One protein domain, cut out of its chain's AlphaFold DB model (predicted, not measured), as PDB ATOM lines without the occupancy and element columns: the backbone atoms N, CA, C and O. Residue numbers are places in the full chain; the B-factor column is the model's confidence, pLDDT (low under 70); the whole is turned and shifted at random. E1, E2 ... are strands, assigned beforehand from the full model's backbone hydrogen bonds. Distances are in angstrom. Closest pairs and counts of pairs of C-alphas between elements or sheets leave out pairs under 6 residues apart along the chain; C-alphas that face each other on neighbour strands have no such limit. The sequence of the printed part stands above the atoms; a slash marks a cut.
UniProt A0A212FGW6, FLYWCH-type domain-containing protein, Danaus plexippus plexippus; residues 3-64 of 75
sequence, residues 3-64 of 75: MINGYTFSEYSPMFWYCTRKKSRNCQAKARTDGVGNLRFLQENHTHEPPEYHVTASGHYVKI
ATOM      1  N   MET A   3      49.915  45.356  14.141       93.06
ATOM      2  CA  MET A   3      49.165  44.144  13.806       93.06
ATOM      3  C   MET A   3      49.620  43.002  14.714       93.06
ATOM      4  O   MET A   3      50.814  42.739  14.815       93.06
ATOM      5  N   ILE A   4      48.671  42.362  15.394       94.38
ATOM      6  CA  ILE A   4      48.910  41.245  16.317       94.38
ATOM      7  C   ILE A   4      47.802  40.229  16.072       94.38
ATOM      8  O   ILE A   4      46.630  40.601  16.110       94.38
ATOM      9  N   ASN A   5      48.163  38.976  15.784       92.69
ATOM     10  CA  ASN A   5      47.217  37.871  15.590       92.69
ATOM     11  C   ASN A   5      46.067  38.196  14.608       92.69
ATOM     12  O   ASN A   5      44.909  37.875  14.851       92.69
ATOM     13  N   GLY A   6      46.370  38.900  13.508       91.25
ATOM     14  CA  GLY A   6      45.385  39.304  12.490       91.25
ATOM     15  C   GLY A   6      44.527  40.527  12.852       91.25
ATOM     16  O   GLY A   6      43.859  41.100  11.991       91.25
ATOM     17  N   TYR A   7      44.584  41.002  14.094       94.62
ATOM     18  CA  TYR A   7      43.911  42.221  14.528       94.62
ATOM     19  C   TYR A   7      44.803  43.446  14.372       94.62
ATOM     20  O   TYR A   7      46.024  43.383  14.504       94.62
ATOM     21  N   THR A   8      44.180  44.600  14.128       95.44
ATOM     22  CA  THR A   8      44.884  45.882  14.056       95.44
ATOM     23  C   THR A   8      44.589  46.754  15.259       95.44
ATOM     24  O   THR A   8      43.453  46.842  15.734       95.44
ATOM     25  N   PHE A   9      45.626  47.452  15.707       97.19
ATOM     26  CA  PHE A   9      45.599  48.363  16.836       97.19
ATOM     27  C   PHE A   9      46.092  49.757  16.416       97.19
ATOM     28  O   PHE A   9      47.048  49.907  15.646       97.19
ATOM     29  N   SER A  10      45.419  50.784  16.929       96.81
ATOM     30  CA  SER A  10      45.777  52.196  16.789       96.81
ATOM     31  C   SER A  10      46.309  52.731  18.113       96.81
ATOM     32  O   SER A  10      45.698  52.505  19.162       96.81
ATOM     33  N   GLU A  11      47.420  53.456  18.047       97.19
ATOM     34  CA  GLU A  11      47.989  54.161  19.191       97.19
ATOM     35  C   GLU A  11      47.083  55.335  19.576       97.19
ATOM     36  O   GLU A  11      46.627  56.078  18.707       97.19
ATOM     37  N   TYR A  12      46.786  55.475  20.867       95.38
ATOM     38  CA  TYR A  12      46.012  56.611  21.392       95.38
ATOM     39  C   TYR A  12      46.821  57.483  22.358       95.38
ATOM     40  O   TYR A  12      46.426  58.604  22.663       95.38
ATOM     41  N   SER A  13      47.924  56.949  22.867       96.44
ATOM     42  CA  SER A  13      48.917  57.602  23.715       96.44
ATOM     43  C   SER A  13      50.231  56.844  23.510       96.44
ATOM     44  O   SER A  13      50.146  55.645  23.229       96.44
ATOM     45  N   PRO A  14      51.416  57.471  23.635       96.56
ATOM     46  CA  PRO A  14      52.689  56.802  23.385       96.56
ATOM     47  C   PRO A  14      52.790  55.444  24.082       96.56
ATOM     48  O   PRO A  14      52.641  55.363  25.300       96.56
ATOM     49  N   MET A  15      53.048  54.387  23.309       96.88
ATOM     50  CA  MET A  15      53.126  52.986  23.747       96.88
ATOM     51  C   MET A  15      51.795  52.318  24.127       96.88
ATOM     52  O   MET A  15      51.792  51.126  24.445       96.88
ATOM     53  N   PHE A  16      50.663  53.021  24.096       97.88
ATOM     54  CA  PHE A  16      49.348  52.477  24.430       97.88
ATOM     55  C   PHE A  16      48.448  52.365  23.202       97.88
ATOM     56  O   PHE A  16      48.161  53.334  22.496       97.88
ATOM     57  N   TRP A  17      47.916  51.163  23.007       98.38
ATOM     58  CA  TRP A  17      47.217  50.784  21.791       98.38
ATOM     59  C   TRP A  17      45.833  50.230  22.112       98.38
ATOM     60  O   TRP A  17      45.672  49.418  23.025       98.38
ATOM     61  N   TYR A  18      44.837  50.614  21.321       98.19
ATOM     62  CA  TYR A  18      43.518  49.980  21.318       98.19
ATOM     63  C   TYR A  18      43.264  49.303  19.985       98.19
ATOM     64  O   TYR A  18      43.746  49.773  18.957       98.19
ATOM     65  N   CYS A  19      42.458  48.240  19.982       97.62
ATOM     66  CA  CYS A  19      41.969  47.682  18.729       97.62
ATOM     67  C   CYS A  19      41.281  48.781  17.900       97.62
ATOM     68  O   CYS A  19      40.487  49.570  18.420       97.62
ATOM     69  N   THR A  20      41.548  48.816  16.595       95.44
ATOM     70  CA  THR A  20      40.980  49.809  15.666       95.44
ATOM     71  C   THR A  20      39.450  49.788  15.641       95.44
ATOM     72  O   THR A  20      38.811  50.787  15.315       95.44
ATOM     73  N   ARG A  21      38.831  48.667  16.037       95.12
ATOM     74  CA  ARG A  21      37.375  48.502  16.143       95.12
ATOM     75  C   ARG A  21      36.796  48.894  17.507       95.12
ATOM     76  O   ARG A  21      35.607  48.666  17.724       95.12
ATOM     77  N   LYS A  22      37.574  49.515  18.407       95.50
ATOM     78  CA  LYS A  22      37.104  49.957  19.736       95.50
ATOM     79  C   LYS A  22      35.803  50.751  19.662       95.50
ATOM     80  O   LYS A  22      34.852  50.412  20.350       95.50
ATOM     81  N   LYS A  23      35.733  51.766  18.792       94.75
ATOM     82  CA  LYS A  23      34.528  52.600  18.640       94.75
ATOM     83  C   LYS A  23      33.420  51.907  17.836       94.75
ATOM     84  O   LYS A  23      32.260  52.010  18.198       94.75
ATOM     85  N   SER A  24      33.759  51.181  16.764       94.44
ATOM     86  CA  SER A  24      32.761  50.613  15.839       94.44
ATOM     87  C   SER A  24      32.129  49.292  16.295       94.44
ATOM     88  O   SER A  24      31.058  48.936  15.822       94.44
ATOM     89  N   ARG A  25      32.817  48.512  17.136       94.44
ATOM     90  CA  ARG A  25      32.371  47.189  17.623       94.44
ATOM     91  C   ARG A  25      32.393  47.082  19.150       94.44
ATOM     92  O   ARG A  25      32.318  45.982  19.685       94.44
ATOM     93  N   ASN A  26      32.555  48.212  19.843       95.50
ATOM     94  CA  ASN A  26      32.748  48.265  21.294       95.50
ATOM     95  C   ASN A  26      33.865  47.320  21.796       95.50
ATOM     96  O   ASN A  26      33.779  46.737  22.875       95.50
ATOM     97  N   CYS A  27      34.907  47.132  20.979       97.38
ATOM     98  CA  CYS A  27      35.982  46.186  21.257       97.38
ATOM     99  C   CYS A  27      36.853  46.673  22.425       97.38
ATOM    100  O   CYS A  27      37.255  47.841  22.478       97.38
ATOM    101  N   GLN A  28      37.149  45.774  23.362       96.88
ATOM    102  CA  GLN A  28      37.875  46.088  24.597       96.88
ATOM    103  C   GLN A  28      39.371  45.736  24.519       96.88
ATOM    104  O   GLN A  28      40.127  46.129  25.410       96.88
ATOM    105  N   ALA A  29      39.797  45.074  23.437       98.06
ATOM    106  CA  ALA A  29      41.176  44.664  23.226       98.06
ATOM    107  C   ALA A  29      42.152  45.849  23.209       98.06
ATOM    108  O   ALA A  29      41.896  46.910  22.617       98.06
ATOM    109  N   LYS A  30      43.295  45.655  23.872       98.00
ATOM    110  CA  LYS A  30      44.334  46.673  24.058       98.00
ATOM    111  C   LYS A  30      45.716  46.036  24.142       98.00
ATOM    112  O   LYS A  30      45.861  44.915  24.621       98.00
ATOM    113  N   ALA A  31      46.731  46.784  23.737       98.38
ATOM    114  CA  ALA A  31      48.123  46.368  23.816       98.38
ATOM    115  C   ALA A  31      48.984  47.495  24.395       98.38
ATOM    116  O   ALA A  31      48.594  48.667  24.372       98.38
ATOM    117  N   ARG A  32      50.150  47.141  24.936       98.31
ATOM    118  CA  ARG A  32      51.184  48.105  25.322       98.31
ATOM    119  C   ARG A  32      52.536  47.656  24.813       98.31
ATOM    120  O   ARG A  32      52.877  46.479  24.947       98.31
ATOM    121  N   THR A  33      53.291  48.598  24.276       98.25
ATOM    122  CA  THR A  33      54.681  48.390  23.875       98.25
ATOM    123  C   THR A  33      55.635  49.041  24.879       98.25
ATOM    124  O   THR A  33      55.195  49.693  25.823       98.25
ATOM    125  N   ASP A  34      56.939  48.836  24.722       96.56
ATOM    126  CA  ASP A  34      57.955  49.692  25.340       96.56
ATOM    127  C   ASP A  34      58.424  50.792  24.368       96.56
ATOM    128  O   ASP A  34      57.931  50.895  23.241       96.56
ATOM    129  N   GLY A  35      59.379  51.618  24.809       95.12
ATOM    130  CA  GLY A  35      59.926  52.733  24.027       95.12
ATOM    131  C   GLY A  35      60.716  52.329  22.775       95.12
ATOM    132  O   GLY A  35      61.060  53.205  21.988       95.12
ATOM    133  N   VAL A  36      60.988  51.035  22.571       94.88
ATOM    134  CA  VAL A  36      61.631  50.505  21.354       94.88
ATOM    135  C   VAL A  36      60.680  49.632  20.524       94.88
ATOM    136  O   VAL A  36      61.080  49.086  19.500       94.88
ATOM    137  N   GLY A  37      59.413  49.519  20.934       92.31
ATOM    138  CA  GLY A  37      58.361  48.840  20.182       92.31
ATOM    139  C   GLY A  37      58.126  47.371  20.541       92.31
ATOM    140  O   GLY A  37      57.281  46.742  19.905       92.31
ATOM    141  N   ASN A  38      58.785  46.808  21.561       96.75
ATOM    142  CA  ASN A  38      58.497  45.432  21.977       96.75
ATOM    143  C   ASN A  38      57.143  45.356  22.676       96.75
ATOM    144  O   ASN A  38      56.824  46.196  23.519       96.75
ATOM    145  N   LEU A  39      56.375  44.305  22.397       97.25
ATOM    146  CA  LEU A  39      55.109  44.049  23.072       97.25
ATOM    147  C   LEU A  39      55.348  43.679  24.547       97.25
ATOM    148  O   LEU A  39      56.037  42.710  24.852       97.25
ATOM    149  N   ARG A  40      54.765  44.450  25.470       97.94
ATOM    150  CA  ARG A  40      54.864  44.246  26.930       97.94
ATOM    151  C   ARG A  40      53.565  43.777  27.563       97.94
ATOM    152  O   ARG A  40      53.584  43.145  28.613       97.94
ATOM    153  N   PHE A  41      52.437  44.107  26.946       97.94
ATOM    154  CA  PHE A  41      51.120  43.712  27.416       97.94
ATOM    155  C   PHE A  41      50.189  43.507  26.230       97.94
ATOM    156  O   PHE A  41      50.168  44.332  25.314       97.94
ATOM    157  N   LEU A  42      49.372  42.464  26.295       98.00
ATOM    158  CA  LEU A  42      48.337  42.183  25.315       98.00
ATOM    159  C   LEU A  42      47.082  41.677  26.027       98.00
ATOM    160  O   LEU A  42      47.146  40.781  26.863       98.00
ATOM    161  N   GLN A  43      45.943  42.271  25.693       97.88
ATOM    162  CA  GLN A  43      44.622  41.799  26.080       97.88
ATOM    163  C   GLN A  43      43.796  41.620  24.807       97.88
ATOM    164  O   GLN A  43      43.486  42.603  24.133       97.88
ATOM    165  N   GLU A  44      43.444  40.372  24.499       94.81
ATOM    166  CA  GLU A  44      42.808  39.960  23.235       94.81
ATOM    167  C   GLU A  44      41.301  39.707  23.379       94.81
ATOM    168  O   GLU A  44      40.724  38.864  22.699       94.81
ATOM    169  N   ASN A  45      40.626  40.429  24.272       94.75
ATOM    170  CA  ASN A  45      39.170  40.372  24.412       94.75
ATOM    171  C   ASN A  45      38.478  41.112  23.253       94.75
ATOM    172  O   ASN A  45      37.942  42.217  23.400       94.75
ATOM    173  N   HIS A  46      38.527  40.487  22.080       96.31
ATOM    174  CA  HIS A  46      37.857  40.930  20.871       96.31
ATOM    175  C   HIS A  46      36.374  40.547  20.896       96.31
ATOM    176  O   HIS A  46      35.990  39.471  21.339       96.31
ATOM    177  N   THR A  47      35.531  41.455  20.415       96.00
ATOM    178  CA  THR A  47      34.072  41.277  20.277       96.00
ATOM    179  C   THR A  47      33.656  41.100  18.814       96.00
ATOM    180  O   THR A  47      32.501  41.312  18.447       96.00
ATOM    181  N   HIS A  48      34.622  40.822  17.945       94.25
ATOM    182  CA  HIS A  48      34.455  40.722  16.505       94.25
ATOM    183  C   HIS A  48      35.565  39.845  15.931       94.25
ATOM    184  O   HIS A  48      36.663  39.819  16.481       94.25
ATOM    185  N   GLU A  49      35.301  39.242  14.777       93.19
ATOM    186  CA  GLU A  49      36.302  38.498  14.012       93.19
ATOM    187  C   GLU A  49      37.436  39.411  13.494       93.19
ATOM    188  O   GLU A  49      37.233  40.632  13.330       93.19
ATOM    189  N   PRO A  50      38.634  38.861  13.219       92.19
ATOM    190  CA  PRO A  50      39.708  39.596  12.564       92.19
ATOM    191  C   PRO A  50      39.262  40.119  11.186       92.19
ATOM    192  O   PRO A  50      38.469  39.473  10.504       92.19
ATOM    193  N   PRO A  51      39.748  41.287  10.730       88.69
ATOM    194  CA  PRO A  51      39.549  41.696   9.345       88.69
ATOM    195  C   PRO A  51      40.302  40.768   8.387       88.69
ATOM    196  O   PRO A  51      41.412  40.338   8.691       88.69
ATOM    197  N   GLU A  52      39.749  40.551   7.200       89.81
ATOM    198  CA  GLU A  52      40.437  39.819   6.140       89.81
ATOM    199  C   GLU A  52      41.465  40.708   5.426       89.81
ATOM    200  O   GLU A  52      41.213  41.884   5.122       89.81
ATOM    201  N   TYR A  53      42.636  40.134   5.153       87.62
ATOM    202  CA  TYR A  53      43.714  40.780   4.412       87.62
ATOM    203  C   TYR A  53      44.192  39.861   3.293       87.62
ATOM    204  O   TYR A  53      44.410  38.671   3.509       87.62
ATOM    205  N   HIS A  54      44.419  40.436   2.117       88.56
ATOM    206  CA  HIS A  54      45.174  39.798   1.051       88.56
ATOM    207  C   HIS A  54      46.652  40.165   1.198       88.56
ATOM    208  O   HIS A  54      46.991  41.348   1.302       88.56
ATOM    209  N   VAL A  55      47.531  39.163   1.199       90.38
ATOM    210  CA  VAL A  55      48.981  39.375   1.161       90.38
ATOM    211  C   VAL A  55      49.421  39.350  -0.295       90.38
ATOM    212  O   VAL A  55      49.332  38.326  -0.966       90.38
ATOM    213  N   THR A  56      49.870  40.500  -0.788       92.81
ATOM    214  CA  THR A  56      50.391  40.628  -2.156       92.81
ATOM    215  C   THR A  56      51.687  39.832  -2.327       92.81
ATOM    216  O   THR A  56      52.395  39.578  -1.354       92.81
ATOM    217  N   ALA A  57      52.078  39.546  -3.573       93.75
ATOM    218  CA  ALA A  57      53.373  38.923  -3.876       93.75
ATOM    219  C   ALA A  57      54.578  39.704  -3.303       93.75
ATOM    220  O   ALA A  57      55.603  39.115  -2.979       93.75
ATOM    221  N   SER A  58      54.441  41.023  -3.129       93.75
ATOM    222  CA  SER A  58      55.446  41.892  -2.498       93.75
ATOM    223  C   SER A  58      55.455  41.867  -0.961       93.75
ATOM    224  O   SER A  58      56.227  42.597  -0.348       93.75
ATOM    225  N   GLY A  59      54.585  41.084  -0.318       89.62
ATOM    226  CA  GLY A  59      54.487  40.992   1.144       89.62
ATOM    227  C   GLY A  59      53.647  42.089   1.810       89.62
ATOM    228  O   GLY A  59      53.539  42.125   3.034       89.62
ATOM    229  N   HIS A  60      53.016  42.981   1.039       88.56
ATOM    230  CA  HIS A  60      52.100  43.983   1.590       88.56
ATOM    231  C   HIS A  60      50.752  43.370   1.976       88.56
ATOM    232  O   HIS A  60      50.170  42.618   1.192       88.56
ATOM    233  N   TYR A  61      50.232  43.773   3.137       87.06
ATOM    234  CA  TYR A  61      48.892  43.431   3.615       87.06
ATOM    235  C   TYR A  61      47.876  44.464   3.123       87.06
ATOM    236  O   TYR A  61      47.907  45.625   3.539       87.06
ATOM    237  N   VAL A  62      46.943  44.039   2.276       89.56
ATOM    238  CA  VAL A  62      45.851  44.872   1.759       89.56
ATOM    239  C   VAL A  62      44.549  44.423   2.403       89.56
ATOM    240  O   VAL A  62      44.147  43.269   2.278       89.56
ATOM    241  N   LYS A  63      43.887  45.330   3.122       84.12
ATOM    242  CA  LYS A  63      42.606  45.034   3.771       84.12
ATOM    243  C   LYS A  63      41.528  44.819   2.716       84.12
ATOM    244  O   LYS A  63      41.287  45.706   1.900       84.12
ATOM    245  N   ILE A  64      40.823  43.700   2.804       85.56
ATOM    246  CA  ILE A  64      39.672  43.426   1.950       85.56
ATOM    247  C   ILE A  64      38.462  44.081   2.627       85.56
ATOM    248  O   ILE A  64      37.870  43.561   3.570       85.56
TER     249      ILE A  64
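AT A GLANCE: This is residues 3 to 64 of the 75 residues of the protein "FLYWCH-type domain-containing protein" of Danaus plexippus plexippus (UniProt A0A212FGW6). A strongly twisted sheet of four strands, E1 to E4, makes the larger part, and a small hairpin, E5 and E6, makes a lobe at the other end of the domain, with residues 44 to 52 running between them. Residues 3 to 4 fold back beside residues 7 to 8 of E1. The 62 printed residues hold no named helix and six named strands, E1 to E6 along the chain; the class is all strand, with under half of the residues in named elements. The larger sheet, in the order E1, E2, E3, E4, and the pair E5, E6 are antiparallel. The whole is only just compact, close to loose, with a radius of gyration of the C-alphas of 12.4 A, and only just flat, spanning 32 by 29 by 16 A.

HOW THE PARTS SIT: E1, residues 7 to 13, and E2, residues 16 to 19, form an antiparallel hairpin at 142 degrees, with N 10 and O 18 2.8 A apart, within hydrogen-bond range. E3, residues 30 to 33, forms a hairpin with E2, with N 17 and O 31 at 2.9 A. E4, residues 39 to 43, forms a hairpin with E3, with N 32 and O 41 at 2.8 A. These four make a meander, each strand the antiparallel neighbour of the one before; E1 and E4 are its edge strands. E5, residues 53 to 55, and E6, residues 61 to 63, form a hairpin, with N 54 and O 62 at 2.9 A. Both are apart from E1, E2, E3 and E4.

IN THESE COORDINATES: E1 begins at C-alpha 7 (43.911, 42.221, 14.528) and is 18.6 A long. E2 and E3 are 10.5 A each, and E4, 11.1 A, ends at C-alpha 43 (44.622, 41.799, 26.080). E5 is 6.3 A; E6, 6.5 A, ends at C-alpha 63 (42.606, 45.034, 3.771).

THE WHOLE: The C-alphas of Asn 26 and Ala 57, the two farthest apart, are 33.9 A from each other. The printed part has no cut, and no link is long. No printed residue has a pLDDT under 70.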